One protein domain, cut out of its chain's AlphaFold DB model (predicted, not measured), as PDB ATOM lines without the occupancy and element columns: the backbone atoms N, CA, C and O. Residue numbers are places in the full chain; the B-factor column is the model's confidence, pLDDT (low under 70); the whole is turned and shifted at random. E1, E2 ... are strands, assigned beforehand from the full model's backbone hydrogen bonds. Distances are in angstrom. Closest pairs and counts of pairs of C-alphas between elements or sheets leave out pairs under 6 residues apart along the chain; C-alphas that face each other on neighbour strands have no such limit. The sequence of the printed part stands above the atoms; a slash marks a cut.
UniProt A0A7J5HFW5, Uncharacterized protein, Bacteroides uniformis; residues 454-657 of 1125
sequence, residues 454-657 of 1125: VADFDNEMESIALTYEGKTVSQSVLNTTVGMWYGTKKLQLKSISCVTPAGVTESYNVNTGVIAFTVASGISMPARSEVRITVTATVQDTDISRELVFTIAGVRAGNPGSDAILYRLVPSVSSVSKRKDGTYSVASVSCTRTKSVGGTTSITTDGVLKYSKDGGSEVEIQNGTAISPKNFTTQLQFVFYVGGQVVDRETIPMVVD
ATOM      1  N   VAL A 454      63.462 -29.457  26.593       56.44
ATOM      2  CA  VAL A 454      62.182 -28.774  26.401       56.44
ATOM      3  C   VAL A 454      61.796 -28.085  27.705       56.44
ATOM      4  O   VAL A 454      61.980 -28.652  28.782       56.44
ATOM      5  N   ALA A 455      61.274 -26.866  27.618       61.47
ATOM      6  CA  ALA A 455      60.589 -26.199  28.716       61.47
ATOM      7  C   ALA A 455      59.217 -25.756  28.220       61.47
ATOM      8  O   ALA A 455      59.104 -25.391  27.052       61.47
ATOM      9  N   ASP A 456      58.207 -25.827  29.077       64.94
ATOM     10  CA  ASP A 456      56.832 -25.504  28.702       64.94
ATOM     11  C   ASP A 456      55.964 -25.192  29.927       64.94
ATOM     12  O   ASP A 456      56.347 -25.532  31.060       64.94
ATOM     13  N   PHE A 457      54.823 -24.545  29.701       70.25
ATOM     14  CA  PHE A 457      53.812 -24.306  30.727       70.25
ATOM     15  C   PHE A 457      52.764 -25.425  30.747       70.25
ATOM     16  O   PHE A 457      52.682 -26.262  29.862       70.25
ATOM     17  N   ASP A 458      51.987 -25.500  31.824       66.12
ATOM     18  CA  ASP A 458      50.744 -26.280  31.840       66.12
ATOM     19  C   ASP A 458      49.536 -25.477  31.329       66.12
ATOM     20  O   ASP A 458      48.463 -26.056  31.155       66.12
ATOM     21  N   ASN A 459      49.729 -24.165  31.173       67.88
ATOM     22  CA  ASN A 459      48.825 -23.208  30.568       67.88
ATOM     23  C   ASN A 459      49.624 -21.978  30.101       67.88
ATOM     24  O   ASN A 459      50.206 -21.265  30.930       67.88
ATOM     25  N   GLU A 460      49.630 -21.703  28.797       73.44
ATOM     26  CA  GLU A 460      50.347 -20.567  28.199       73.44
ATOM     27  C   GLU A 460      49.529 -19.263  28.186       73.44
ATOM     28  O   GLU A 460      50.096 -18.183  27.957       73.44
ATOM     29  N   MET A 461      48.213 -19.329  28.417       76.62
ATOM     30  CA  MET A 461      47.322 -18.170  28.358       76.62
ATOM     31  C   MET A 461      46.216 -18.220  29.419       76.62
ATOM     32  O   MET A 461      45.443 -19.160  29.526       76.62
ATOM     33  N   GLU A 462      46.052 -17.136  30.179       79.56
ATOM     34  CA  GLU A 462      44.908 -17.002  31.087       79.56
ATOM     35  C   GLU A 462      44.199 -15.664  30.861       79.56
ATOM     36  O   GLU A 462      44.815 -14.605  30.694       79.56
ATOM     37  N   SER A 463      42.868 -15.715  30.845       82.62
ATOM     38  CA  SER A 463      42.028 -14.537  30.648       82.62
ATOM     39  C   SER A 463      41.624 -13.907  31.981       82.62
ATOM     40  O   SER A 463      41.305 -14.602  32.942       82.62
ATOM     41  N   ILE A 464      41.559 -12.577  32.024       84.44
ATOM     42  CA  ILE A 464      41.062 -11.811  33.169       84.44
ATOM     43  C   ILE A 464      39.819 -11.006  32.787       84.44
ATOM     44  O   ILE A 464      39.767 -10.354  31.742       84.44
ATOM     45  N   ALA A 465      38.809 -11.040  33.657       82.56
ATOM     46  CA  ALA A 465      37.581 -10.280  33.476       82.56
ATOM     47  C   ALA A 465      37.807  -8.789  33.755       82.56
ATOM     48  O   ALA A 465      38.295  -8.393  34.817       82.56
ATOM     49  N   LEU A 466      37.391  -7.957  32.805       82.50
ATOM     50  CA  LEU A 466      37.413  -6.506  32.892       82.50
ATOM     51  C   LEU A 466      35.990  -5.950  32.856       82.50
ATOM     52  O   LEU A 466      35.110  -6.454  32.152       82.50
ATOM     53  N   THR A 467      35.786  -4.838  33.558       79.94
ATOM     54  CA  THR A 467      34.606  -3.993  33.378       79.94
ATOM     55  C   THR A 467      34.494  -3.530  31.926       79.94
ATOM     56  O   THR A 467      35.456  -3.564  31.155       79.94
ATOM     57  N   TYR A 468      33.322  -3.012  31.561       74.94
ATOM     58  CA  TYR A 468      33.122  -2.331  30.279       74.94
ATOM     59  C   TYR A 468      34.173  -1.223  30.025       74.94
ATOM     60  O   TYR A 468      34.630  -1.028  28.899       74.94
ATOM     61  N   GLU A 469      34.636  -0.560  31.091       74.50
ATOM     62  CA  GLU A 469      35.679   0.476  31.057       74.50
ATOM     63  C   GLU A 469      37.114  -0.076  30.930       74.50
ATOM     64  O   GLU A 469      38.067   0.695  30.824       74.50
ATOM     65  N   GLY A 470      37.297  -1.402  30.920       77.25
ATOM     66  CA  GLY A 470      38.599  -2.047  30.731       77.25
ATOM     67  C   GLY A 470      39.468  -2.116  31.989       77.25
ATOM     68  O   GLY A 470      40.695  -2.086  31.869       77.25
ATOM     69  N   LYS A 471      38.860  -2.187  33.181       81.94
ATOM     70  CA  LYS A 471      39.561  -2.339  34.470       81.94
ATOM     71  C   LYS A 471      39.148  -3.616  35.197       81.94
ATOM     72  O   LYS A 471      38.002  -4.038  35.082       81.94
ATOM     73  N   THR A 472      40.048  -4.207  35.975       81.56
ATOM     74  CA  THR A 472      39.737  -5.363  36.833       81.56
ATOM     75  C   THR A 472      38.787  -4.967  37.970       81.56
ATOM     76  O   THR A 472      38.969  -3.932  38.612       81.56
ATOM     77  N   VAL A 473      37.757  -5.778  38.233       70.94
ATOM     78  CA  VAL A 473      36.780  -5.510  39.312       70.94
ATOM     79  C   VAL A 473      37.347  -5.911  40.673       70.94
ATOM     80  O   VAL A 473      37.256  -5.166  41.647       70.94
ATOM     81  N   SER A 474      37.987  -7.072  40.739       78.00
ATOM     82  CA  SER A 474      38.581  -7.648  41.942       78.00
ATOM     83  C   SER A 474      40.000  -8.129  41.653       78.00
ATOM     84  O   SER A 474      40.397  -8.298  40.497       78.00
ATOM     85  N   GLN A 475      40.777  -8.336  42.717       83.00
ATOM     86  CA  GLN A 475      42.077  -8.976  42.588       83.00
ATOM     87  C   GLN A 475      41.898 -10.370  41.978       83.00
ATOM     88  O   GLN A 475      41.056 -11.143  42.434       83.00
ATOM     89  N   SER A 476      42.705 -10.682  40.970       82.00
ATOM     90  CA  SER A 476      42.707 -11.981  40.296       82.00
ATOM     91  C   SER A 476      44.097 -12.596  40.370       82.00
ATOM     92  O   SER A 476      45.092 -11.885  40.237       82.00
ATOM     93  N   VAL A 477      44.161 -13.908  40.589       85.69
ATOM     94  CA  VAL A 477      45.413 -14.672  40.632       85.69
ATOM     95  C   VAL A 477      45.380 -15.699  39.509       85.69
ATOM     96  O   VAL A 477      44.522 -16.580  39.505       85.69
ATOM     97  N   LEU A 478      46.297 -15.560  38.558       84.62
ATOM     98  CA  LEU A 478      46.454 -16.436  37.400       84.62
ATOM     99  C   LEU A 478      47.598 -17.400  37.704       84.62
ATOM    100  O   LEU A 478      48.686 -16.946  38.056       84.62
ATOM    101  N   ASN A 479      47.361 -18.706  37.608       82.75
ATOM    102  CA  ASN A 479      48.362 -19.717  37.946       82.75
ATOM    103  C   ASN A 479      48.793 -20.473  36.693       82.75
ATOM    104  O   ASN A 479      47.945 -20.876  35.900       82.75
ATOM    105  N   THR A 480      50.093 -20.709  36.580       82.38
ATOM    106  CA  THR A 480      50.695 -21.627  35.613       82.38
ATOM    107  C   THR A 480      51.824 -22.397  36.295       82.38
ATOM    108  O   THR A 480      52.406 -21.929  37.277       82.38
ATOM    109  N   THR A 481      52.139 -23.586  35.813       82.50
ATOM    110  CA  THR A 481      53.252 -24.408  36.273       82.50
ATOM    111  C   THR A 481      54.219 -24.602  35.124       82.50
ATOM    112  O   THR A 481      53.880 -25.199  34.109       82.50
ATOM    113  N   VAL A 482      55.458 -24.163  35.310       80.50
ATOM    114  CA  VAL A 482      56.522 -24.384  34.339       80.50
ATOM    115  C   VAL A 482      57.265 -25.687  34.618       80.50
ATOM    116  O   VAL A 482      57.625 -26.010  35.756       80.50
ATOM    117  N   GLY A 483      57.505 -26.458  33.563       73.31
ATOM    118  CA  GLY A 483      58.348 -27.645  33.586       73.31
ATOM    119  C   GLY A 483      59.532 -27.501  32.641       73.31
ATOM    120  O   GLY A 483      59.458 -26.805  31.637       73.31
ATOM    121  N   MET A 484      60.632 -28.178  32.969       71.19
ATOM    122  CA  MET A 484      61.780 -28.337  32.082       71.19
ATOM    123  C   MET A 484      62.201 -29.806  32.100       71.19
ATOM    124  O   MET A 484      62.188 -30.432  33.161       71.19
ATOM    125  N   TRP A 485      62.547 -30.372  30.949       65.94
ATOM    126  CA  TRP A 485      62.885 -31.788  30.783       65.94
ATOM    127  C   TRP A 485      64.212 -31.945  30.041       65.94
ATOM    128  O   TRP A 485      64.566 -31.076  29.259       65.94
ATOM    129  N   TYR A 486      64.937 -33.033  30.304       57.69
ATOM    130  CA  TYR A 486      66.076 -33.522  29.520       57.69
ATOM    131  C   TYR A 486      65.760 -34.948  29.070       57.69
ATOM    132  O   TYR A 486      65.737 -35.869  29.896       57.69
ATOM    133  N   GLY A 487      65.437 -35.126  27.791       58.00
ATOM    134  CA  GLY A 487      64.778 -36.347  27.319       58.00
ATOM    135  C   GLY A 487      63.502 -36.577  28.126       58.00
ATOM    136  O   GLY A 487      62.846 -35.621  28.526       58.00
ATOM    137  N   THR A 488      63.175 -37.818  28.478       55.91
ATOM    138  CA  THR A 488      61.987 -38.127  29.302       55.91
ATOM    139  C   THR A 488      62.067 -37.684  30.776       55.91
ATOM    140  O   THR A 488      61.068 -37.783  31.498       55.91
ATOM    141  N   LYS A 489      63.213 -37.179  31.262       61.25
ATOM    142  CA  LYS A 489      63.422 -36.834  32.679       61.25
ATOM    143  C   LYS A 489      63.076 -35.372  32.967       61.25
ATOM    144  O   LYS A 489      63.730 -34.470  32.455       61.25
ATOM    145  N   LYS A 490      62.115 -35.122  33.868       69.25
ATOM    146  CA  LYS A 490      61.844 -33.767  34.389       69.25
ATOM    147  C   LYS A 490      63.033 -33.281  35.226       69.25
ATOM    148  O   LYS A 490      63.479 -33.975  36.142       69.25
ATOM    149  N   LEU A 491      63.542 -32.101  34.900       74.19
ATOM    150  CA  LEU A 491      64.645 -31.449  35.591       74.19
ATOM    151  C   LEU A 491      64.149 -30.685  36.818       74.19
ATOM    152  O   LEU A 491      63.020 -30.195  36.858       74.19
ATOM    153  N   GLN A 492      65.022 -30.572  37.816       83.38
ATOM    154  CA  GLN A 492      64.818 -29.648  38.925       83.38
ATOM    155  C   GLN A 492      65.230 -28.250  38.476       83.38
ATOM    156  O   GLN A 492      66.342 -28.059  37.979       83.38
ATOM    157  N   LEU A 493      64.329 -27.284  38.639       82.75
ATOM    158  CA  LEU A 493      64.626 -25.899  38.311       82.75
ATOM    159  C   LEU A 493      65.599 -25.341  39.352       82.75
ATOM    160  O   LEU A 493      65.476 -25.582  40.549       82.75
ATOM    161  N   LYS A 494      66.578 -24.588  38.872       85.38
ATOM    162  CA  LYS A 494      67.530 -23.814  39.665       85.38
ATOM    163  C   LYS A 494      67.021 -22.397  39.909       85.38
ATOM    164  O   LYS A 494      67.193 -21.865  41.002       85.38
ATOM    165  N   SER A 495      66.384 -21.785  38.911       87.44
ATOM    166  CA  SER A 495      65.788 -20.456  39.047       87.44
ATOM    167  C   SER A 495      64.622 -20.241  38.090       87.44
ATOM    168  O   SER A 495      64.591 -20.802  36.995       87.44
ATOM    169  N   ILE A 496      63.703 -19.371  38.505       84.88
ATOM    170  CA  ILE A 496      62.623 -18.802  37.697       84.88
ATOM    171  C   ILE A 496      62.764 -17.279  37.806       84.88
ATOM    172  O   ILE A 496      62.996 -16.767  38.901       84.88
ATOM    173  N   SER A 497      62.663 -16.568  36.689       86.75
ATOM    174  CA  SER A 497      62.679 -15.103  36.619       86.75
ATOM    175  C   SER A 497      61.534 -14.644  35.731       86.75
ATOM    176  O   SER A 497      61.385 -15.185  34.642       86.75
ATOM    177  N   CYS A 498      60.755 -13.651  36.159       79.75
ATOM    178  CA  CYS A 498      59.629 -13.121  35.388       79.75
ATOM    179  C   CYS A 498      59.848 -11.639  35.057       79.75
ATOM    180  O   CYS A 498      60.399 -10.895  35.864       79.75
ATOM    181  N   VAL A 499      59.385 -11.206  33.887       85.00
ATOM    182  CA  VAL A 499      59.277  -9.795  33.496       85.00
ATOM    183  C   VAL A 499      57.795  -9.483  33.327       85.00
ATOM    184  O   VAL A 499      57.192  -9.861  32.322       85.00
ATOM    185  N   THR A 500      57.199  -8.846  34.336       81.81
ATOM    186  CA  THR A 500      55.755  -8.590  34.417       81.81
ATOM    187  C   THR A 500      55.366  -7.194  33.899       81.81
ATOM    188  O   THR A 500      56.129  -6.232  34.031       81.81
ATOM    189  N   PRO A 501      54.178  -7.047  33.282       77.75
ATOM    190  CA  PRO A 501      53.637  -5.756  32.871       77.75
ATOM    191  C   PRO A 501      53.167  -4.929  34.078       77.75
ATOM    192  O   PRO A 501      52.874  -5.455  35.152       77.75
ATOM    193  N   ALA A 502      53.052  -3.610  33.896       76.00
ATOM    194  CA  ALA A 502      52.658  -2.691  34.963       76.00
ATOM    195  C   ALA A 502      51.309  -3.082  35.605       76.00
ATOM    196  O   ALA A 502      50.310  -3.261  34.911       76.00
ATOM    197  N   GLY A 503      51.275  -3.171  36.940       75.94
ATOM    198  CA  GLY A 503      50.075  -3.545  37.703       75.94
ATOM    199  C   GLY A 503      49.881  -5.051  37.921       75.94
ATOM    200  O   GLY A 503      48.888  -5.442  38.538       75.94
ATOM    201  N   VAL A 504      50.824  -5.880  37.460       84.75
ATOM    202  CA  VAL A 504      50.882  -7.324  37.720       84.75
ATOM    203  C   VAL A 504      52.085  -7.627  38.606       84.75
ATOM    204  O   VAL A 504      53.181  -7.141  38.351       84.75
ATOM    205  N   THR A 505      51.885  -8.431  39.645       88.19
ATOM    206  CA  THR A 505      52.957  -8.907  40.531       88.19
ATOM    207  C   THR A 505      53.052 -10.422  40.467       88.19
ATOM    208  O   THR A 505      52.024 -11.098  40.484       88.19
ATOM    209  N   GLU A 506      54.256 -10.969  40.445       90.00
ATOM    210  CA  GLU A 506      54.505 -12.407  40.406       90.00
ATOM    211  C   GLU A 506      54.858 -13.001  41.777       90.00
ATOM    212  O   GLU A 506      55.384 -12.344  42.674       90.00
ATOM    213  N   SER A 507      54.608 -14.296  41.918       91.38
ATOM    214  CA  SER A 507      55.204 -15.152  42.940       91.38
ATOM    215  C   SER A 507      55.455 -16.526  42.328       91.38
ATOM    216  O   SER A 507      54.730 -16.931  41.421       91.38
ATOM    217  N   TYR A 508      56.487 -17.242  42.766       90.00
ATOM    218  CA  TYR A 508      56.803 -18.553  42.206       90.00
ATOM    219  C   TYR A 508      57.491 -19.470  43.212       90.00
ATOM    220  O   TYR A 508      58.126 -19.026  44.169       90.00
ATOM    221  N   ASN A 509      57.387 -20.773  42.966       88.94
ATOM    222  CA  ASN A 509      58.067 -21.811  43.721       88.94
ATOM    223  C   ASN A 509      58.956 -22.621  42.777       88.94
ATOM    224  O   ASN A 509      58.474 -23.393  41.955       88.94
ATOM    225  N   VAL A 510      60.270 -22.461  42.929       85.00
ATOM    226  CA  VAL A 510      61.275 -23.109  42.075       85.00
ATOM    227  C   VAL A 510      61.222 -24.642  42.177       85.00
ATOM    228  O   VAL A 510      61.433 -25.324  41.182       85.00
ATOM    229  N   ASN A 511      60.864 -25.197  43.339       82.62
ATOM    230  CA  ASN A 511      60.818 -26.650  43.540       82.62
ATOM    231  C   ASN A 511      59.633 -27.301  42.818       82.62
ATOM    232  O   ASN A 511      59.721 -28.445  42.376       82.62
ATOM    233  N   THR A 512      58.502 -26.595  42.728       80.69
ATOM    234  CA  THR A 512      57.288 -27.121  42.087       80.69
ATOM    235  C   THR A 512      57.106 -26.621  40.657       80.69
ATOM    236  O   THR A 512      56.388 -27.259  39.890       80.69
ATOM    237  N   GLY A 513      57.751 -25.511  40.291       80.56
ATOM    238  CA  GLY A 513      57.549 -24.807  39.025       80.56
ATOM    239  C   GLY A 513      56.290 -23.939  38.997       80.56
ATOM    240  O   GLY A 513      55.981 -23.366  37.964       80.56
ATOM    241  N   VAL A 514      55.543 -23.829  40.099       87.19
ATOM    242  CA  VAL A 514      54.298 -23.041  40.132       87.19
ATOM    243  C   VAL A 514      54.628 -21.553  40.125       87.19
ATOM    244  O   VAL A 514      55.447 -21.104  40.927       87.19
ATOM    245  N   ILE A 515      53.960 -20.802  39.256       88.44
ATOM    246  CA  ILE A 515      54.045 -19.352  39.107       88.44
ATOM    247  C   ILE A 515      52.629 -18.784  39.208       88.44
ATOM    248  O   ILE A 515      51.705 -19.253  38.546       88.44
ATOM    249  N   ALA A 516      52.461 -17.763  40.040       88.75
ATOM    250  CA  ALA A 516      51.203 -17.066  40.240       88.75
ATOM    251  C   ALA A 516      51.361 -15.575  39.926       88.75
ATOM    252  O   ALA A 516      52.144 -14.871  40.569       88.75
ATOM    253  N   PHE A 517      50.575 -15.090  38.968       90.00
ATOM    254  CA  PHE A 517      50.470 -13.683  38.596       90.00
ATOM    255  C   PHE A 517      49.250 -13.063  39.257       90.00
ATOM    256  O   PHE A 517      48.111 -13.418  38.962       90.00
ATOM    257  N   THR A 518      49.484 -12.119  40.157       89.69
ATOM    258  CA  THR A 518      48.433 -11.366  40.833       89.69
ATOM    259  C   THR A 518      48.213 -10.044  40.114       89.69
ATOM    260  O   THR A 518      49.123  -9.223  40.007       89.69
ATOM    261  N   VAL A 519      46.989  -9.828  39.644       88.06
ATOM    262  CA  VAL A 519      46.530  -8.552  39.089       88.06
ATOM    263  C   VAL A 519      45.630  -7.899  40.129       88.06
ATOM    264  O   VAL A 519      44.607  -8.471  40.515       88.06
ATOM    265  N   ALA A 520      46.009  -6.718  40.617       83.62
ATOM    266  CA  ALA A 520      45.219  -5.997  41.615       83.62
ATOM    267  C   ALA A 520      43.867  -5.523  41.041       83.62
ATOM    268  O   ALA A 520      43.681  -5.449  39.825       83.62
ATOM    269  N   SER A 521      42.913  -5.187  41.917       83.56
ATOM    270  CA  SER A 521      41.655  -4.536  41.513       83.56
ATOM    271  C   SER A 521      41.920  -3.121  40.975       83.56
ATOM    272  O   SER A 521      42.820  -2.427  41.449       83.56
ATOM    273  N   GLY A 522      41.139  -2.685  39.984       80.62
ATOM    274  CA  GLY A 522      41.219  -1.351  39.385       80.62
ATOM    275  C   GLY A 522      42.324  -1.168  38.339       80.62
ATOM    276  O   GLY A 522      42.470  -0.064  37.810       80.62
ATOM    277  N   ILE A 523      43.076  -2.222  38.011       84.38
ATOM    278  CA  ILE A 523      44.157  -2.183  37.023       84.38
ATOM    279  C   ILE A 523      43.568  -2.221  35.613       84.38
ATOM    280  O   ILE A 523      42.708  -3.049  35.306       84.38
ATOM    281  N   SER A 524      44.024  -1.310  34.751       81.00
ATOM    282  CA  SER A 524      43.671  -1.338  33.333       81.00
ATOM    283  C   SER A 524      44.572  -2.324  32.605       81.00
ATOM    284  O   SER A 524      45.792  -2.190  32.659       81.00
ATOM    285  N   MET A 525      43.967  -3.301  31.930       75.75
ATOM    286  CA  MET A 525      44.695  -4.327  31.186       75.75
ATOM    287  C   MET A 525      44.394  -4.212  29.684       75.75
ATOM    288  O   MET A 525      43.223  -4.097  29.298       75.75
ATOM    289  N   PRO A 526      45.424  -4.236  28.823       75.50
ATOM    290  CA  PRO A 526      45.269  -4.412  27.383       75.50
ATOM    291  C   PRO A 526      44.551  -5.720  27.019       75.50
ATOM    292  O   PRO A 526      44.441  -6.639  27.827       75.50
ATOM    293  N   ALA A 527      44.111  -5.826  25.762       68.94
ATOM    294  CA  ALA A 527      43.503  -7.055  25.244       68.94
ATOM    295  C   ALA A 527      44.456  -8.264  25.330       68.94
ATOM    296  O   ALA A 527      43.995  -9.388  25.513       68.94
ATOM    297  N   ARG A 528      45.773  -8.031  25.236       76.75
ATOM    298  CA  ARG A 528      46.834  -9.015  25.487       76.75
ATOM    299  C   ARG A 528      48.039  -8.339  26.136       76.75
ATOM    300  O   ARG A 528      48.484  -7.301  25.650       76.75
ATOM    301  N   SER A 529      48.565  -8.957  27.185       78.06
ATOM    302  CA  SER A 529      49.814  -8.582  27.849       78.06
ATOM    303  C   SER A 529      50.708  -9.809  27.965       78.06
ATOM    304  O   SER A 529      50.247 -10.858  28.404       78.06
ATOM    305  N   GLU A 530      51.977  -9.683  27.599       82.25
ATOM    306  CA  GLU A 530      52.946 -10.777  27.676       82.25
ATOM    307  C   GLU A 530      53.777 -10.682  28.958       82.25
ATOM    308  O   GLU A 530      54.234  -9.601  29.338       82.25
ATOM    309  N   VAL A 531      53.997 -11.825  29.600       74.94
ATOM    310  CA  VAL A 531      54.948 -12.006  30.694       74.94
ATOM    311  C   VAL A 531      56.054 -12.927  30.198       74.94
ATOM    312  O   VAL A 531      55.796 -14.085  29.864       74.94
ATOM    313  N   ARG A 532      57.293 -12.434  30.154       77.69
ATOM    314  CA  ARG A 532      58.453 -13.265  29.794       77.69
ATOM    315  C   ARG A 532      58.975 -13.966  31.033       77.69
ATOM    316  O   ARG A 532      59.221 -13.312  32.046       77.69
ATOM    317  N   ILE A 533      59.142 -15.278  30.956       72.56
ATOM    318  CA  ILE A 533      59.594 -16.114  32.064       72.56
ATOM    319  C   ILE A 533      60.840 -16.865  31.625       72.56
ATOM    320  O   ILE A 533      60.806 -17.651  30.684       72.56
ATOM    321  N   THR A 534      61.943 -16.658  32.331       79.06
ATOM    322  CA  THR A 534      63.176 -17.416  32.137       79.06
ATOM    323  C   THR A 534      63.283 -18.482  33.217       79.06
ATOM    324  O   THR A 534      63.365 -18.163  34.406       79.06
ATOM    325  N   VAL A 535      63.329 -19.749  32.814       74.44
ATOM    326  CA  VAL A 535      63.636 -20.876  33.701       74.44
ATOM    327  C   VAL A 535      65.047 -21.367  33.458       74.44
ATOM    328  O   VAL A 535      65.527 -21.349  32.330       74.44
ATOM    329  N   THR A 536      65.736 -21.784  34.515       79.31
ATOM    330  CA  THR A 536      67.075 -22.380  34.428       79.31
ATOM    331  C   THR A 536      67.097 -23.675  35.214       79.31
ATOM    332  O   THR A 536      66.562 -23.709  36.319       79.31
ATOM    333  N   ALA A 537      67.734 -24.714  34.686       70.38
ATOM    334  CA  ALA A 537      68.007 -25.969  35.381       70.38
ATOM    335  C   ALA A 537      69.455 -26.399  35.124       70.38
ATOM    336  O   ALA A 537      70.018 -26.087  34.076       70.38
ATOM    337  N   THR A 538      70.060 -27.124  36.064       68.88
ATOM    338  CA  THR A 538      71.414 -27.661  35.884       68.88
ATOM    339  C   THR A 538      71.337 -29.065  35.294       68.88
ATOM    340  O   THR A 538      70.708 -29.958  35.867       68.88
ATOM    341  N   VAL A 539      72.012 -29.275  34.168       53.44
ATOM    342  CA  VAL A 539      72.209 -30.586  33.544       53.44
ATOM    343  C   VAL A 539      73.708 -30.813  33.435       53.44
ATOM    344  O   VAL A 539      74.407 -29.999  32.845       53.44
ATOM    345  N   GLN A 540      74.207 -31.904  34.024       51.72
ATOM    346  CA  GLN A 540      75.625 -32.291  33.954       51.72
ATOM    347  C   GLN A 540      76.588 -31.130  34.300       51.72
ATOM    348  O   GLN A 540      77.506 -30.825  33.544       51.72
ATOM    349  N   ASP A 541      76.342 -30.464  35.434       48.19
ATOM    350  CA  ASP A 541      77.136 -29.334  35.957       48.19
ATOM    351  C   ASP A 541      77.121 -28.057  35.094       48.19
ATOM    352  O   ASP A 541      77.863 -27.111  35.356       48.19
ATOM    353  N   THR A 542      76.227 -27.996  34.104       43.88
ATOM    354  CA  THR A 542      76.001 -26.829  33.248       43.88
ATOM    355  C   THR A 542      74.598 -26.281  33.469       43.88
ATOM    356  O   THR A 542      73.614 -27.021  33.437       43.88
ATOM    357  N   ASP A 543      74.486 -24.974  33.696       61.25
ATOM    358  CA  ASP A 543      73.191 -24.303  33.791       61.25
ATOM    359  C   ASP A 543      72.632 -24.036  32.398       61.25
ATOM    360  O   ASP A 543      73.283 -23.415  31.557       61.25
ATOM    361  N   ILE A 544      71.403 -24.484  32.169       51.78
ATOM    362  CA  ILE A 544      70.711 -24.335  30.896       51.78
ATOM    363  C   ILE A 544      69.438 -23.544  31.143       51.78
ATOM    364  O   ILE A 544      68.631 -23.913  31.998       51.78
ATOM    365  N   SER A 545      69.262 -22.461  30.386       66.06
ATOM    366  CA  SER A 545      68.113 -21.562  30.498       66.06
ATOM    367  C   SER A 545      67.190 -21.652  29.281       66.06
ATOM    368  O   SER A 545      67.635 -21.894  28.153       66.06
ATOM    369  N   ARG A 546      65.893 -21.442  29.503       60.44
ATOM    370  CA  ARG A 546      64.859 -21.309  28.467       60.44
ATOM    371  C   ARG A 546      63.957 -20.127  28.802       60.44
ATOM    372  O   ARG A 546      63.584 -19.956  29.961       60.44
ATOM    373  N   GLU A 547      63.642 -19.317  27.797       68.19
ATOM    374  CA  GLU A 547      62.650 -18.245  27.900       68.19
ATOM    375  C   GLU A 547      61.319 -18.730  27.325       68.19
ATOM    376  O   GLU A 547      61.280 -19.338  26.257       68.19
ATOM    377  N   LEU A 548      60.243 -18.460  28.052       64.88
ATOM    378  CA  LEU A 548      58.868 -18.789  27.714       64.88
ATOM    379  C   LEU A 548      58.009 -17.529  27.856       64.88
ATOM    380  O   LEU A 548      58.350 -16.616  28.614       64.88
ATOM    381  N   VAL A 549      56.883 -17.472  27.146       74.69
ATOM    382  CA  VAL A 549      55.963 -16.327  27.183       74.69
ATOM    383  C   VAL A 549      54.604 -16.784  27.693       74.69
ATOM    384  O   VAL A 549      53.969 -17.630  27.076       74.69
ATOM    385  N   PHE A 550      54.160 -16.205  28.806       73.19
ATOM    386  CA  PHE A 550      52.810 -16.377  29.335       73.19
ATOM    387  C   PHE A 550      51.947 -15.178  28.931       73.19
ATOM    388  O   PHE A 550      52.361 -14.027  29.096       73.19
ATOM    389  N   THR A 551      50.752 -15.419  28.396       80.94
ATOM    390  CA  THR A 551      49.859 -14.349  27.924       80.94
ATOM    391  C   THR A 551      48.705 -14.115  28.893       80.94
ATOM    392  O   THR A 551      47.939 -15.021  29.200       80.94
ATOM    393  N   ILE A 552      48.516 -12.864  29.315       82.44
ATOM    394  CA  ILE A 552      47.339 -12.418  30.065       82.44
ATOM    395  C   ILE A 552      46.380 -11.720  29.098       82.44
ATOM    396  O   ILE A 552      46.718 -10.671  28.539       82.44
ATOM    397  N   ALA A 553      45.183 -12.271  28.902       80.19
ATOM    398  CA  ALA A 553      44.176 -11.709  27.999       80.19
ATOM    399  C   ALA A 553      43.097 -10.924  28.767       80.19
ATOM    400  O   ALA A 553      42.353 -11.480  29.571       80.19
ATOM    401  N   GLY A 554      42.986  -9.618  28.524       82.44
ATOM    402  CA  GLY A 554      41.957  -8.776  29.139       82.44
ATOM    403  C   GLY A 554      40.621  -8.853  28.397       82.44
ATOM    404  O   GLY A 554      40.506  -8.330  27.287       82.44
ATOM    405  N   VAL A 555      39.588  -9.440  29.012       82.06
ATOM    406  CA  VAL A 555      38.265  -9.632  28.390       82.06
ATOM    407  C   VAL A 555      37.245  -8.666  28.982       82.06
ATOM    408  O   VAL A 555      36.942  -8.721  30.172       82.06
ATOM    409  N   ARG A 556      36.684  -7.778  28.153       82.38
ATOM    410  CA  ARG A 556      35.681  -6.792  28.588       82.38
ATOM    411  C   ARG A 556      34.272  -7.373  28.603       82.38
ATOM    412  O   ARG A 556      33.893  -8.137  27.718       82.38
ATOM    413  N   ALA A 557      33.474  -6.933  29.570       74.81
ATOM    414  CA  ALA A 557      32.033  -7.148  29.576       74.81
ATOM    415  C   ALA A 557      31.360  -6.550  28.328       74.81
ATOM    416  O   ALA A 557      31.672  -5.428  27.922       74.81
ATOM    417  N   GLY A 558      30.407  -7.284  27.744       68.12
ATOM    418  CA  GLY A 558      29.721  -6.874  26.514       68.12
ATOM    419  C   GLY A 558      28.842  -5.630  26.680       68.12
ATOM    420  O   GLY A 558      28.714  -4.850  25.744       68.12
ATOM    421  N   ASN A 559      28.287  -5.417  27.877       73.56
ATOM    422  CA  ASN A 559      27.472  -4.252  28.235       73.56
ATOM    423  C   ASN A 559      27.819  -3.738  29.650       73.56
ATOM    424  O   ASN A 559      28.247  -4.530  30.501       73.56
ATOM    425  N   PRO A 560      27.587  -2.447  29.958       69.81
ATOM    426  CA  PRO A 560      27.709  -1.924  31.321       69.81
ATOM    427  C   PRO A 560      26.848  -2.725  32.316       69.81
ATOM    428  O   PRO A 560      25.647  -2.878  32.109       69.81
ATOM    429  N   GLY A 561      27.462  -3.252  33.382       64.25
ATOM    430  CA  GLY A 561      26.786  -4.059  34.411       64.25
ATOM    431  C   GLY A 561      26.670  -5.565  34.125       64.25
ATOM    432  O   GLY A 561      26.082  -6.272  34.935       64.25
ATOM    433  N   SER A 562      27.219  -6.062  33.010       71.00
ATOM    434  CA  SER A 562      27.307  -7.505  32.713       71.00
ATOM    435  C   SER A 562      28.677  -8.088  33.078       71.00
ATOM    436  O   SER A 562      29.664  -7.356  33.111       71.00
ATOM    437  N   ASP A 563      28.744  -9.397  33.330       76.50
ATOM    438  CA  ASP A 563      30.012 -10.098  33.556       76.50
ATOM    439  C   ASP A 563      30.709 -10.423  32.228       76.50
ATOM    440  O   ASP A 563      30.069 -10.796  31.241       76.50
ATOM    441  N   ALA A 564      32.039 -10.313  32.203       80.88
ATOM    442  CA  ALA A 564      32.837 -10.812  31.091       80.88
ATOM    443  C   ALA A 564      32.783 -12.349  31.044       80.88
ATOM    444  O   ALA A 564      32.837 -13.013  32.080       80.88
ATOM    445  N   ILE A 565      32.694 -12.910  29.836       83.38
ATOM    446  CA  ILE A 565      32.734 -14.360  29.616       83.38
ATOM    447  C   ILE A 565      34.182 -14.749  29.338       83.38
ATOM    448  O   ILE A 565      34.741 -14.344  28.320       83.38
ATOM    449  N   LEU A 566      34.779 -15.532  30.230       86.06
ATOM    450  CA  LEU A 566      36.144 -16.031  30.080       86.06
ATOM    451  C   LEU A 566      36.103 -17.436  29.496       86.06
ATOM    452  O   LEU A 566      35.324 -18.264  29.963       86.06
ATOM    453  N   TYR A 567      36.934 -17.708  28.500       85.00
ATOM    454  CA  TYR A 567      37.056 -19.023  27.883       85.00
ATOM    455  C   TYR A 567      38.406 -19.632  28.233       85.00
ATOM    456  O   TYR A 567      39.396 -18.909  28.287       85.00
ATOM    457  N   ARG A 568      38.424 -20.946  28.467       84.25
ATOM    458  CA  ARG A 568      39.645 -21.690  28.780       84.25
ATOM    459  C   ARG A 568      39.633 -23.102  28.197       84.25
ATOM    460  O   ARG A 568      38.588 -23.762  28.181       84.25
ATOM    461  N   LEU A 569      40.790 -23.579  27.769       84.94
ATOM    462  CA  LEU A 569      41.094 -24.938  27.371       84.94
ATOM    463  C   LEU A 569      41.667 -25.728  28.544       84.94
ATOM    464  O   LEU A 569      42.371 -25.224  29.410       84.94
ATOM    465  N   VAL A 570      41.299 -27.002  28.596       84.88
ATOM    466  CA  VAL A 570      41.797 -27.948  29.593       84.88
ATOM    467  C   VAL A 570      42.271 -29.189  28.846       84.88
ATOM    468  O   VAL A 570      41.447 -30.049  28.498       84.88
ATOM    469  N   PRO A 571      43.573 -29.276  28.524       83.31
ATOM    470  CA  PRO A 571      44.166 -30.468  27.940       83.31
ATOM    471  C   PRO A 571      44.146 -31.649  28.918       83.31
ATOM    472  O   PRO A 571      44.178 -31.484  30.135       83.31
ATOM    473  N   SER A 572      44.121 -32.872  28.391       81.75
ATOM    474  CA  SER A 572      44.155 -34.095  29.203       81.75
ATOM    475  C   SER A 572      45.530 -34.371  29.818       81.75
ATOM    476  O   SER A 572      45.627 -35.147  30.764       81.75
ATOM    477  N   VAL A 573      46.588 -33.799  29.237       72.56
ATOM    478  CA  VAL A 573      47.980 -33.865  29.699       72.56
ATOM    479  C   VAL A 573      48.714 -32.595  29.296       72.56
ATOM    480  O   VAL A 573      48.389 -32.033  28.258       72.56
ATOM    481  N   SER A 574      49.730 -32.210  30.067       64.19
ATOM    482  CA  SER A 574      50.603 -31.058  29.782       64.19
ATOM    483  C   SER A 574      51.877 -31.433  29.012       64.19
ATOM    484  O   SER A 574      52.687 -30.580  28.700       64.19
ATOM    485  N   SER A 575      52.112 -32.720  28.739       66.69
ATOM    486  CA  SER A 575      53.180 -33.189  27.844       66.69
ATOM    487  C   SER A 575      52.954 -34.644  27.443       66.69
ATOM    488  O   SER A 575      52.268 -35.409  28.133       66.69
ATOM    489  N   VAL A 576      53.545 -35.050  26.320       66.56
ATOM    490  CA  VAL A 576      53.592 -36.451  25.887       66.56
ATOM    491  C   VAL A 576      55.042 -36.874  25.807       66.56
ATOM    492  O   VAL A 576      55.838 -36.199  25.166       66.56
ATOM    493  N   SER A 577      55.389 -38.008  26.413       61.06
ATOM    494  CA  SER A 577      56.732 -38.559  26.291       61.06
ATOM    495  C   SER A 577      56.751 -39.801  25.406       61.06
ATOM    496  O   SER A 577      55.862 -40.647  25.496       61.06
ATOM    497  N   LYS A 578      57.746 -39.901  24.524       64.25
ATOM    498  CA  LYS A 578      58.003 -41.047  23.654       64.25
ATOM    499  C   LYS A 578      59.283 -41.729  24.119       64.25
ATOM    500  O   LYS A 578      60.374 -41.169  24.012       64.25
ATOM    501  N   ARG A 579      59.123 -42.941  24.636       57.19
ATOM    502  CA  ARG A 579      60.214 -43.772  25.140       57.19
ATOM    503  C   ARG A 579      60.982 -44.408  23.985       57.19
ATOM    504  O   ARG A 579      60.445 -44.593  22.888       57.19
ATOM    505  N   LYS A 580      62.226 -44.803  24.256       51.41
ATOM    506  CA  LYS A 580      63.126 -45.480  23.302       51.41
ATOM    507  C   LYS A 580      62.543 -46.749  22.657       51.41
ATOM    508  O   LYS A 580      62.855 -47.057  21.512       51.41
ATOM    509  N   ASP A 581      61.656 -47.458  23.353       50.62
ATOM    510  CA  ASP A 581      60.940 -48.640  22.840       50.62
ATOM    511  C   ASP A 581      59.787 -48.300  21.864       50.62
ATOM    512  O   ASP A 581      59.079 -49.189  21.388       50.62
ATOM    513  N   GLY A 582      59.587 -47.014  21.556       56.19
ATOM    514  CA  GLY A 582      58.534 -46.519  20.673       56.19
ATOM    515  C   GLY A 582      57.167 -46.364  21.345       56.19
ATOM    516  O   GLY A 582      56.201 -46.006  20.660       56.19
ATOM    517  N   THR A 583      57.063 -46.609  22.655       65.31
ATOM    518  CA  THR A 583      55.833 -46.402  23.430       65.31
ATOM    519  C   THR A 583      55.671 -44.941  23.858       65.31
ATOM    520  O   THR A 583      56.643 -44.204  24.016       65.31
ATOM    521  N   TYR A 584      54.420 -44.505  24.030       73.94
ATOM    522  CA  TYR A 584      54.076 -43.143  24.450       73.94
ATOM    523  C   TYR A 584      53.540 -43.152  25.888       73.94
ATOM    524  O   TYR A 584      52.893 -44.118  26.294       73.94
ATOM    525  N   SER A 585      53.759 -42.074  26.648       71.06
ATOM    526  CA  SER A 585      53.267 -41.922  28.030       71.06
ATOM    527  C   SER A 585      51.745 -41.960  28.152       71.06
ATOM    528  O   SER A 585      51.225 -42.257  29.226       71.06
ATOM    529  N   VAL A 586      51.037 -41.678  27.057       75.00
ATOM    530  CA  VAL A 586      49.578 -41.720  26.964       75.00
ATOM    531  C   VAL A 586      49.125 -42.425  25.694       75.00
ATOM    532  O   VAL A 586      49.806 -42.402  24.672       75.00
ATOM    533  N   ALA A 587      47.936 -43.027  25.739       75.88
ATOM    534  CA  ALA A 587      47.310 -43.629  24.561       75.88
ATOM    535  C   ALA A 587      46.710 -42.575  23.605       75.88
ATOM    536  O   ALA A 587      46.688 -42.777  22.389       75.88
ATOM    537  N   SER A 588      46.245 -41.446  24.149       82.25
ATOM    538  CA  SER A 588      45.658 -40.316  23.421       82.25
ATOM    539  C   SER A 588      45.764 -39.020  24.224       82.25
ATOM    540  O   SER A 588      45.742 -39.066  25.452       82.25
ATOM    541  N   VAL A 589      45.793 -37.884  23.529       85.88
ATOM    542  CA  VAL A 589      45.630 -36.541  24.107       85.88
ATOM    543  C   VAL A 589      44.266 -35.994  23.697       85.88
ATOM    544  O   VAL A 589      43.858 -36.170  22.552       85.88
ATOM    545  N   SER A 590      43.551 -35.335  24.599       87.44
ATOM    546  CA  SER A 590      42.304 -34.633  24.292       87.44
ATOM    547  C   SER A 590      42.271 -33.268  24.973       87.44
ATOM    548  O   SER A 590      43.133 -32.956  25.791       87.44
ATOM    549  N   CYS A 591      41.296 -32.431  24.622       89.50
ATOM    550  CA  CYS A 591      41.124 -31.115  25.227       89.50
ATOM    551  C   CYS A 591      39.635 -30.799  25.430       89.50
ATOM    552  O   CYS A 591      38.789 -31.232  24.641       89.50
ATOM    553  N   THR A 592      39.309 -30.068  26.497       90.38
ATOM    554  CA  THR A 592      37.941 -29.652  26.841       90.38
ATOM    555  C   THR A 592      37.854 -28.136  26.957       90.38
ATOM    556  O   THR A 592      38.646 -27.526  27.667       90.38
ATOM    557  N   ARG A 593      36.858 -27.526  26.304       92.12
ATOM    558  CA  ARG A 593      36.538 -26.101  26.458       92.12
ATOM    559  C   ARG A 593      35.702 -25.852  27.707       92.12
ATOM    560  O   ARG A 593      34.696 -26.527  27.943       92.12
ATOM    561  N   THR A 594      36.045 -24.808  28.441       87.88
ATOM    562  CA  THR A 594      35.281 -24.296  29.577       87.88
ATOM    563  C   THR A 594      34.985 -22.811  29.392       87.88
ATOM    564  O   THR A 594      35.688 -22.110  28.662       87.88
ATOM    565  N   LYS A 595      33.908 -22.338  30.022       88.44
ATOM    566  CA  LYS A 595      33.597 -20.917  30.156       88.44
ATOM    567  C   LYS A 595      33.342 -20.553  31.608       88.44
ATOM    568  O   LYS A 595      32.713 -21.332  32.324       88.44
ATOM    569  N   SER A 596      33.774 -19.366  32.011       85.25
ATOM    570  CA  SER A 596      33.476 -18.772  33.308       85.25
ATOM    571  C   SER A 596      32.693 -17.476  33.131       85.25
ATOM    572  O   SER A 596      33.079 -16.621  32.334       85.25
ATOM    573  N   VAL A 597      31.583 -17.339  33.857       82.38
ATOM    574  CA  VAL A 597      30.748 -16.126  33.890       82.38
ATOM    575  C   VAL A 597      30.446 -15.815  35.350       82.38
ATOM    576  O   VAL A 597      29.988 -16.697  36.078       82.38
ATOM    577  N   GLY A 598      30.762 -14.600  35.803       73.69
ATOM    578  CA  GLY A 598      30.539 -14.196  37.199       73.69
ATOM    579  C   GLY A 598      31.240 -15.096  38.227       73.69
ATOM    580  O   GLY A 598      30.722 -15.317  39.318       73.69
ATOM    581  N   GLY A 599      32.382 -15.692  37.858       69.88
ATOM    582  CA  GLY A 599      33.151 -16.612  38.707       69.88
ATOM    583  C   GLY A 599      32.672 -18.071  38.712       69.88
ATOM    584  O   GLY A 599      33.285 -18.900  39.380       69.88
ATOM    585  N   THR A 600      31.617 -18.419  37.967       76.88
ATOM    586  CA  THR A 600      31.140 -19.807  37.841       76.88
ATOM    587  C   THR A 600      31.651 -20.440  36.549       76.88
ATOM    588  O   THR A 600      31.267 -20.014  35.461       76.88
ATOM    589  N   THR A 601      32.481 -21.483  36.660       83.81
ATOM    590  CA  THR A 601      33.068 -22.201  35.513       83.81
ATOM    591  C   THR A 601      32.246 -23.437  35.124       83.81
ATOM    592  O   THR A 601      31.867 -24.236  35.975       83.81
ATOM    593  N   SER A 602      31.988 -23.621  33.826       87.00
ATOM    594  CA  SER A 602      31.241 -24.754  33.254       87.00
ATOM    595  C   SER A 602      31.848 -25.218  31.924       87.00
ATOM    596  O   SER A 602      32.505 -24.440  31.235       87.00
ATOM    597  N   ILE A 603      31.638 -26.481  31.537       90.50
ATOM    598  CA  ILE A 603      32.014 -26.972  30.198       90.50
ATOM    599  C   ILE A 603      31.161 -26.250  29.149       90.50
ATOM    600  O   ILE A 603      29.954 -26.093  29.335       90.50
ATOM    601  N   THR A 604      31.770 -25.835  28.037       89.88
ATOM    602  CA  THR A 604      31.067 -25.132  26.956       89.88
ATOM    603  C   THR A 604      31.255 -25.792  25.594       89.88
ATOM    604  O   THR A 604      32.256 -26.463  25.334       89.88
ATOM    605  N   THR A 605      30.283 -25.579  24.712       87.06
ATOM    606  CA  THR A 605      30.348 -25.892  23.277       87.06
ATOM    607  C   THR A 605      30.427 -24.633  22.419       87.06
ATOM    608  O   THR A 605      30.366 -24.737  21.198       87.06
ATOM    609  N   ASP A 606      30.538 -23.457  23.043       88.38
ATOM    610  CA  ASP A 606      30.672 -22.184  22.338       88.38
ATOM    611  C   ASP A 606      31.908 -22.218  21.428       88.38
ATOM    612  O   ASP A 606      32.908 -22.866  21.749       88.38
ATOM    613  N   GLY A 607      31.828 -21.533  20.287       90.44
ATOM    614  CA  GLY A 607      32.939 -21.404  19.349       90.44
ATOM    615  C   GLY A 607      33.417 -22.717  18.710       90.44
ATOM    616  O   GLY A 607      32.700 -23.716  18.663       90.44
ATOM    617  N   VAL A 608      34.646 -22.696  18.202       92.44
ATOM    618  CA  VAL A 608      35.287 -23.777  17.444       92.44
ATOM    619  C   VAL A 608      36.597 -24.167  18.128       92.44
ATOM    620  O   VAL A 608      37.473 -23.325  18.312       92.44
ATOM    621  N   LEU A 609      36.738 -25.443  18.500       93.25
ATOM    622  CA  LEU A 609      37.989 -26.018  19.001       93.25
ATOM    623  C   LEU A 609      38.743 -26.667  17.844       93.25
ATOM    624  O   LEU A 609      38.171 -27.466  17.104       93.25
ATOM    625  N   LYS A 610      40.029 -26.368  17.714       93.94
ATOM    626  CA  LYS A 610      40.892 -26.984  16.707       93.94
ATOM    627  C   LYS A 610      42.179 -27.503  17.327       93.94
ATOM    628  O   LYS A 610      42.564 -27.057  18.404       93.94
ATOM    629  N   TYR A 611      42.846 -28.423  16.636       92.62
ATOM    630  CA  TYR A 611      44.208 -28.832  16.960       92.62
ATOM    631  C   TYR A 611      45.117 -28.815  15.730       92.62
ATOM    632  O   TYR A 611      44.645 -28.970  14.605       92.62
ATOM    633  N   SER A 612      46.421 -28.693  15.940       90.19
ATOM    634  CA  SER A 612      47.446 -28.876  14.913       90.19
ATOM    635  C   SER A 612      48.624 -29.679  15.464       90.19
ATOM    636  O   SER A 612      48.859 -29.731  16.671       90.19
ATOM    637  N   LYS A 613      49.351 -30.353  14.572       85.75
ATOM    638  CA  LYS A 613      50.556 -31.131  14.895       85.75
ATOM    639  C   LYS A 613      51.761 -30.456  14.257       85.75
ATOM    640  O   LYS A 613      51.712 -30.189  13.059       85.75
ATOM    641  N   ASP A 614      52.798 -30.183  15.044       78.38
ATOM    642  CA  ASP A 614      54.088 -29.625  14.613       78.38
ATOM    643  C   ASP A 614      53.964 -28.365  13.727       78.38
ATOM    644  O   ASP A 614      54.687 -28.201  12.749       78.38
ATOM    645  N   GLY A 615      53.000 -27.485  14.028       78.19
ATOM    646  CA  GLY A 615      52.743 -26.269  13.239       78.19
ATOM    647  C   GLY A 615      52.021 -26.496  11.902       78.19
ATOM    648  O   GLY A 615      51.921 -25.576  11.094       78.19
ATOM    649  N   GLY A 616      51.511 -27.705  11.652       81.06
ATOM    650  CA  GLY A 616      50.695 -28.031  10.482       81.06
ATOM    651  C   GLY A 616      49.294 -27.402  10.499       81.06
ATOM    652  O   GLY A 616      48.927 -26.645  11.395       81.06
ATOM    653  N   SER A 617      48.476 -27.740   9.498       85.38
ATOM    654  CA  SER A 617      47.117 -27.198   9.361       85.38
ATOM    655  C   SER A 617      46.216 -27.535  10.555       85.38
ATOM    656  O   SER A 617      46.215 -28.663  11.049       85.38
ATOM    657  N   GLU A 618      45.405 -26.564  10.980       90.31
ATOM    658  CA  GLU A 618      44.430 -26.752  12.053       90.31
ATOM    659  C   GLU A 618      43.254 -27.640  11.614       90.31
ATOM    660  O   GLU A 618      42.645 -27.429  10.563       90.31
ATOM    661  N   VAL A 619      42.886 -28.593  12.466       92.31
ATOM    662  CA  VAL A 619      41.764 -29.516  12.278       92.31
ATOM    663  C   VAL A 619      40.744 -29.307  13.392       92.31
ATOM    664  O   VAL A 619      41.086 -29.349  14.571       92.31
ATOM    665  N   GLU A 620      39.483 -29.096  13.024       94.69
ATOM    666  CA  GLU A 620      38.378 -28.902  13.970       94.69
ATOM    667  C   GLU A 620      37.992 -30.198  14.697       94.69
ATOM    668  O   GLU A 620      37.894 -31.265  14.087       94.69
ATOM    669  N   ILE A 621      37.766 -30.099  16.011       94.12
ATOM    670  CA  ILE A 621      37.422 -31.218  16.898       94.12
ATOM    671  C   ILE A 621      36.378 -30.815  17.948       94.12
ATOM    672  O   ILE A 621      36.149 -29.639  18.219       94.12
ATOM    673  N   GLN A 622      35.753 -31.810  18.580       92.56
ATOM    674  CA  GLN A 622      34.845 -31.609  19.715       92.56
ATOM    675  C   GLN A 622      35.563 -31.821  21.057       92.56
ATOM    676  O   GLN A 622      36.653 -32.398  21.103       92.56
ATOM    677  N   ASN A 623      34.938 -31.389  22.160       91.88
ATOM    678  CA  ASN A 623      35.482 -31.597  23.508       91.88
ATOM    679  C   ASN A 623      35.762 -33.085  23.753       91.88
ATOM    680  O   ASN A 623      34.930 -33.938  23.446       91.88
ATOM    681  N   GLY A 624      36.930 -33.391  24.314       87.38
ATOM    682  CA  GLY A 624      37.317 -34.757  24.659       87.38
ATOM    683  C   GLY A 624      37.660 -35.657  23.465       87.38
ATOM    684  O   GLY A 624      37.899 -36.844  23.673       87.38
ATOM    685  N   THR A 625      37.722 -35.131  22.233       92.06
ATOM    686  CA  THR A 625      38.137 -35.919  21.056       92.06
ATOM    687  C   THR A 625      39.542 -36.485  21.272       92.06
ATOM    688  O   THR A 625      40.484 -35.735  21.523       92.06
ATOM    689  N   ALA A 626      39.685 -37.808  21.174       89.00
ATOM    690  CA  ALA A 626      40.954 -38.497  21.379       89.00
ATOM    691  C   ALA A 626      41.879 -38.330  20.165       89.00
ATOM    692  O   ALA A 626      41.625 -38.873  19.088       89.00
ATOM    693  N   ILE A 627      42.981 -37.609  20.348       89.62
ATOM    694  CA  ILE A 627      44.022 -37.410  19.342       89.62
ATOM    695  C   ILE A 627      45.154 -38.394  19.602       89.62
ATOM    696  O   ILE A 627      45.709 -38.463  20.699       89.62
ATOM    697  N   SER A 628      45.511 -39.180  18.585       84.25
ATOM    698  CA  SER A 628      46.634 -40.105  18.709       84.25
ATOM    699  C   SER A 628      47.950 -39.330  18.845       84.25
ATOM    700  O   SER A 628      48.204 -38.452  18.007       84.25
ATOM    701  N   PRO A 629      48.818 -39.696  19.809       74.81
ATOM    702  CA  PRO A 629      50.143 -39.107  19.942       74.81
ATOM    703  C   PRO A 629      51.102 -39.537  18.829       74.81
ATOM    704  O   PRO A 629      52.203 -39.012  18.705       74.81
ATOM    705  N   LYS A 630      50.685 -40.478  17.975       71.75
ATOM    706  CA  LYS A 630      51.441 -40.876  16.792       71.75
ATOM    707  C   LYS A 630      51.479 -39.726  15.774       71.75
ATOM    708  O   LYS A 630      50.481 -39.028  15.563       71.75
ATOM    709  N   ASN A 631      52.612 -39.605  15.087       66.44
ATOM    710  CA  ASN A 631      52.848 -38.706  13.948       66.44
ATOM    711  C   ASN A 631      52.997 -37.207  14.272       66.44
ATOM    712  O   ASN A 631      52.964 -36.420  13.335       66.44
ATOM    713  N   PHE A 632      53.149 -36.809  15.540       73.00
ATOM    714  CA  PHE A 632      53.716 -35.495  15.872       73.00
ATOM    715  C   PHE A 632      55.055 -35.682  16.592       73.00
ATOM    716  O   PHE A 632      55.266 -36.702  17.255       73.00
ATOM    717  N   THR A 633      55.981 -34.758  16.377       63.81
ATOM    718  CA  THR A 633      57.412 -34.898  16.676       63.81
ATOM    719  C   THR A 633      57.936 -33.803  17.588       63.81
ATOM    720  O   THR A 633      58.892 -34.059  18.317       63.81
ATOM    721  N   THR A 634      57.295 -32.633  17.606       64.81
ATOM    722  CA  THR A 634      57.699 -31.476  18.408       64.81
ATOM    723  C   THR A 634      56.581 -31.028  19.341       64.81
ATOM    724  O   THR A 634      56.808 -30.929  20.544       64.81
ATOM    725  N   GLN A 635      55.362 -30.821  18.834       78.50
ATOM    726  CA  GLN A 635      54.247 -30.318  19.642       78.50
ATOM    727  C   GLN A 635      52.868 -30.633  19.047       78.50
ATOM    728  O   GLN A 635      52.675 -30.698  17.832       78.50
ATOM    729  N   LEU A 636      51.876 -30.765  19.919       82.44
ATOM    730  CA  LEU A 636      50.456 -30.810  19.589       82.44
ATOM    731  C   LEU A 636      49.796 -29.563  20.176       82.44
ATOM    732  O   LEU A 636      49.770 -29.409  21.389       82.44
ATOM    733  N   GLN A 637      49.246 -28.689  19.344       89.62
ATOM    734  CA  GLN A 637      48.617 -27.451  19.803       89.62
ATOM    735  C   GLN A 637      47.097 -27.553  19.723       89.62
ATOM    736  O   GLN A 637      46.573 -28.047  18.727       89.62
ATOM    737  N   PHE A 638      46.393 -27.052  20.734       88.94
ATOM    738  CA  PHE A 638      44.956 -26.806  20.731       88.94
ATOM    739  C   PHE A 638      44.691 -25.302  20.679       88.94
ATOM    740  O   PHE A 638      45.338 -24.522  21.373       88.94
ATOM    741  N   VAL A 639      43.727 -24.887  19.861       89.31
ATOM    742  CA  VAL A 639      43.354 -23.477  19.701       89.31
ATOM    743  C   VAL A 639      41.843 -23.342  19.792       89.31
ATOM    744  O   VAL A 639      41.097 -24.056  19.110       89.31
ATOM    745  N   PHE A 640      41.384 -22.419  20.635       88.94
ATOM    746  CA  PHE A 640      39.970 -22.137  20.832       88.94
ATOM    747  C   PHE A 640      39.578 -20.818  20.167       88.94
ATOM    748  O   PHE A 640      40.090 -19.757  20.519       88.94
ATOM    749  N   TYR A 641      38.632 -20.882  19.230       88.06
ATOM    750  CA  TYR A 641      38.074 -19.729  18.536       88.06
ATOM    751  C   TYR A 641      36.649 -19.421  18.994       88.06
ATOM    752  O   TYR A 641      35.792 -20.298  18.950       88.06
ATOM    753  N   VAL A 642      36.336 -18.166  19.312       84.12
ATOM    754  CA  VAL A 642      34.953 -17.691  19.513       84.12
ATOM    755  C   VAL A 642      34.742 -16.454  18.645       84.12
ATOM    756  O   VAL A 642      35.540 -15.524  18.678       84.12
ATOM    757  N   GLY A 643      33.706 -16.458  17.798       80.75
ATOM    758  CA  GLY A 643      33.445 -15.348  16.867       80.75
ATOM    759  C   GLY A 643      34.571 -15.085  15.854       80.75
ATOM    760  O   GLY A 643      34.703 -13.967  15.371       80.75
ATOM    761  N   GLY A 644      35.403 -16.093  15.557       74.56
ATOM    762  CA  GLY A 644      36.565 -15.973  14.668       74.56
ATOM    763  C   GLY A 644      37.855 -15.489  15.345       74.56
ATOM    764  O   GLY A 644      38.886 -15.436  14.684       74.56
ATOM    765  N   GLN A 645      37.836 -15.180  16.645       74.12
ATOM    766  CA  GLN A 645      39.020 -14.754  17.401       74.12
ATOM    767  C   GLN A 645      39.556 -15.876  18.291       74.12
ATOM    768  O   GLN A 645      38.770 -16.602  18.896       74.12
ATOM    769  N   VAL A 646      40.885 -15.984  18.403       79.19
ATOM    770  CA  VAL A 646      41.544 -16.900  19.347       79.19
ATOM    771  C   VAL A 646      41.348 -16.379  20.766       79.19
ATOM    772  O   VAL A 646      41.894 -15.326  21.114       79.19
ATOM    773  N   VAL A 647      40.578 -17.124  21.556       79.25
ATOM    774  CA  VAL A 647      40.308 -16.831  22.969       79.25
ATOM    775  C   VAL A 647      41.213 -17.607  23.916       79.25
ATOM    776  O   VAL A 647      41.399 -17.156  25.036       79.25
ATOM    777  N   ASP A 648      41.768 -18.738  23.467       79.94
ATOM    778  CA  ASP A 648      42.738 -19.515  24.237       79.94
ATOM    779  C   ASP A 648      43.587 -20.438  23.342       79.94
ATOM    780  O   ASP A 648      43.165 -20.803  22.233       79.94
ATOM    781  N   ARG A 649      44.780 -20.808  23.814       82.94
ATOM    782  CA  ARG A 649      45.741 -21.678  23.130       82.94
ATOM    783  C   ARG A 649      46.543 -22.483  24.148       82.94
ATOM    784  O   ARG A 649      47.134 -21.896  25.039       82.94
ATOM    785  N   GLU A 650      46.644 -23.783  23.894       78.06
ATOM    786  CA  GLU A 650      47.405 -24.730  24.715       78.06
ATOM    787  C   GLU A 650      48.355 -25.548  23.840       78.06
ATOM    788  O   GLU A 650      47.950 -26.056  22.786       78.06
ATOM    789  N   THR A 651      49.604 -25.705  24.256       80.94
ATOM    790  CA  THR A 651      50.644 -26.435  23.525       80.94
ATOM    791  C   THR A 651      51.097 -27.636  24.339       80.94
ATOM    792  O   THR A 651      51.450 -27.526  25.495       80.94
ATOM    793  N   ILE A 652      51.066 -28.822  23.732       75.50
ATOM    794  CA  ILE A 652      51.479 -30.074  24.369       75.50
ATOM    795  C   ILE A 652      52.779 -30.553  23.716       75.50
ATOM    796  O   ILE A 652      52.744 -31.049  22.584       75.50
ATOM    797  N   PRO A 653      53.930 -30.447  24.392       69.00
ATOM    798  CA  PRO A 653      55.219 -30.787  23.821       69.00
ATOM    799  C   PRO A 653      55.407 -32.301  23.726       69.00
ATOM    800  O   PRO A 653      54.960 -33.068  24.591       69.00
ATOM    801  N   MET A 654      56.114 -32.726  22.677       65.19
ATOM    802  CA  MET A 654      56.642 -34.080  22.549       65.19
ATOM    803  C   MET A 654      58.029 -34.150  23.187       65.19
ATOM    804  O   MET A 654      58.962 -33.466  22.776       65.19
ATOM    805  N   VAL A 655      58.174 -35.033  24.165       60.69
ATOM    806  CA  VAL A 655      59.419 -35.274  24.888       60.69
ATOM    807  C   VAL A 655      59.974 -36.634  24.464       60.69
ATOM    808  O   VAL A 655      59.344 -37.656  24.715       60.69
ATOM    809  N   VAL A 656      61.135 -36.681  23.808       51.78
ATOM    810  CA  VAL A 656      61.679 -37.921  23.215       51.78
ATOM    811  C   VAL A 656      63.021 -38.284  23.852       51.78
ATOM    812  O   VAL A 656      63.840 -37.404  24.108       51.78
ATOM    813  N   ASP A 657      63.262 -39.576  24.098       43.78
ATOM    814  CA  ASP A 657      64.605 -40.076  24.428       43.78
ATOM    815  C   ASP A 657      65.523 -40.015  23.186       43.78
ATOM    816  O   ASP A 657      65.108 -40.389  22.088       43.78
TER     817      ASP A 657
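What this domain is: This is residues 454 to 657 of the 1125 residues of an uncharacterized protein of Bacteroides uniformis (UniProt A0A7J5HFW5). Two strand-built lobes lie side by side: in one, E1 to E8 make two strongly twisted sheets, partly face to face; in the other, the curled sheet of E10, E16, E15, E13 and E14 and the smaller sheet of E9, E11 and E12 form a sandwich. E2 and E1 of the first lobe meet E9 and E16 of the second along the seam, and most strands run roughly along the longest axis. The printed part has 204 residues, no named helix and sixteen strands, E1 to E16 in order along the chain; the class is all strand. The sheets run E1, E3, E6, E5, antiparallel; E2, E8, E7, E4, mixed; E10, E16, E15, E13, E14, mixed; and E9, E11, E12, antiparallel. The whole is compact, with a radius of gyration of the C-alphas of 17.8 A and spans of 58 by 39 by 25 A.

Where its parts are: Find C-alpha 454 at (62.182, -28.774, 26.401), where E1, residues 454 to 457, begins. E2 is residues 461 to 466, and E3, residues 476 to 486, runs 33.6 A. Then come E4, residues 493 to 499, E5, residues 504 to 509, and E6, residues 514 to 519. E7, residues 529 to 539, runs 31.9 A. Look next at C-alpha 542, at (76.001, -26.829, 33.248): from there E8, the longest strand, runs 45.3 A to residue 556. E9 is residues 565 to 571, E10 residues 576 to 578, E11 residues 591 to 597, E12 residues 600 to 603, E13 residues 608 to 613 and E14 residues 619 to 621. E15, residues 635 to 642, runs 23.1 A. E16, residues 645 to 656, runs 32.9 A, bends by 55 degrees at residue 648, and ends with C-alpha 656 at (61.679, -37.921, 23.215).

How they stand to each other: Start at E1, antiparallel to E3, with N 456 and O 483 at 3.0 A. E3 is staggered: residues 482 to 485 pair with E1 and residues 476 to 481 with E6, where N 478 and O 517 are 2.8 A apart. E5 and E6 form a hairpin, with N 507 and O 516 at 2.9 A. In the next sheet E2 is parallel to E8, with N 464 and O 553 at 2.8 A. E7 and E8 form a hairpin, with N 533 and O 548 at 2.8 A, and E4 is antiparallel to E7, with N 497 and O 534 at 2.9 A. Between these sheets, the closest C-alphas of E3 and E7 are Met 484 and Ala 537, at 7.4 A. The closest C-alphas of E2 and E9 are Ser 463 and Leu 566, at 6.1 A. E9 is antiparallel to E11, with N 568 and O 594 at 3.0 A, and E11 and E12 form a hairpin, with N 595 and O 602 at 2.8 A. This sheet and that of E10, E16, E15, E13 and E14 make a sandwich, two sheets face to face, the parts that face each other 9.7 A centre to centre; the closest C-alphas of E9 and E16 are those of Arg 568 and Asp 648, at 5.9 A. E15 and E16 form a hairpin, with N 638 and O 650 at 2.8 A, while E10 is parallel to E16, with N 578 and O 655 at 2.8 A. E13 is antiparallel to E15, with N 610 and O 639 at 2.9 A, and forms a hairpin with E14, with N 611 and O 619 at 2.9 A. E5 and E9 are apart.

The domain as a whole: The two C-alphas farthest apart are those of Pro 560 and Asp 581, at 58.0 A. The printed part has no cut. Two links are long: E10 to E11, residues 579 to 590, and E14 to E15, residues 622 to 634. The mean pLDDT of the printed part is 77.7; 45 residues are under 70, among them residues 538 to 548, 574 to 583 and 653 to 657.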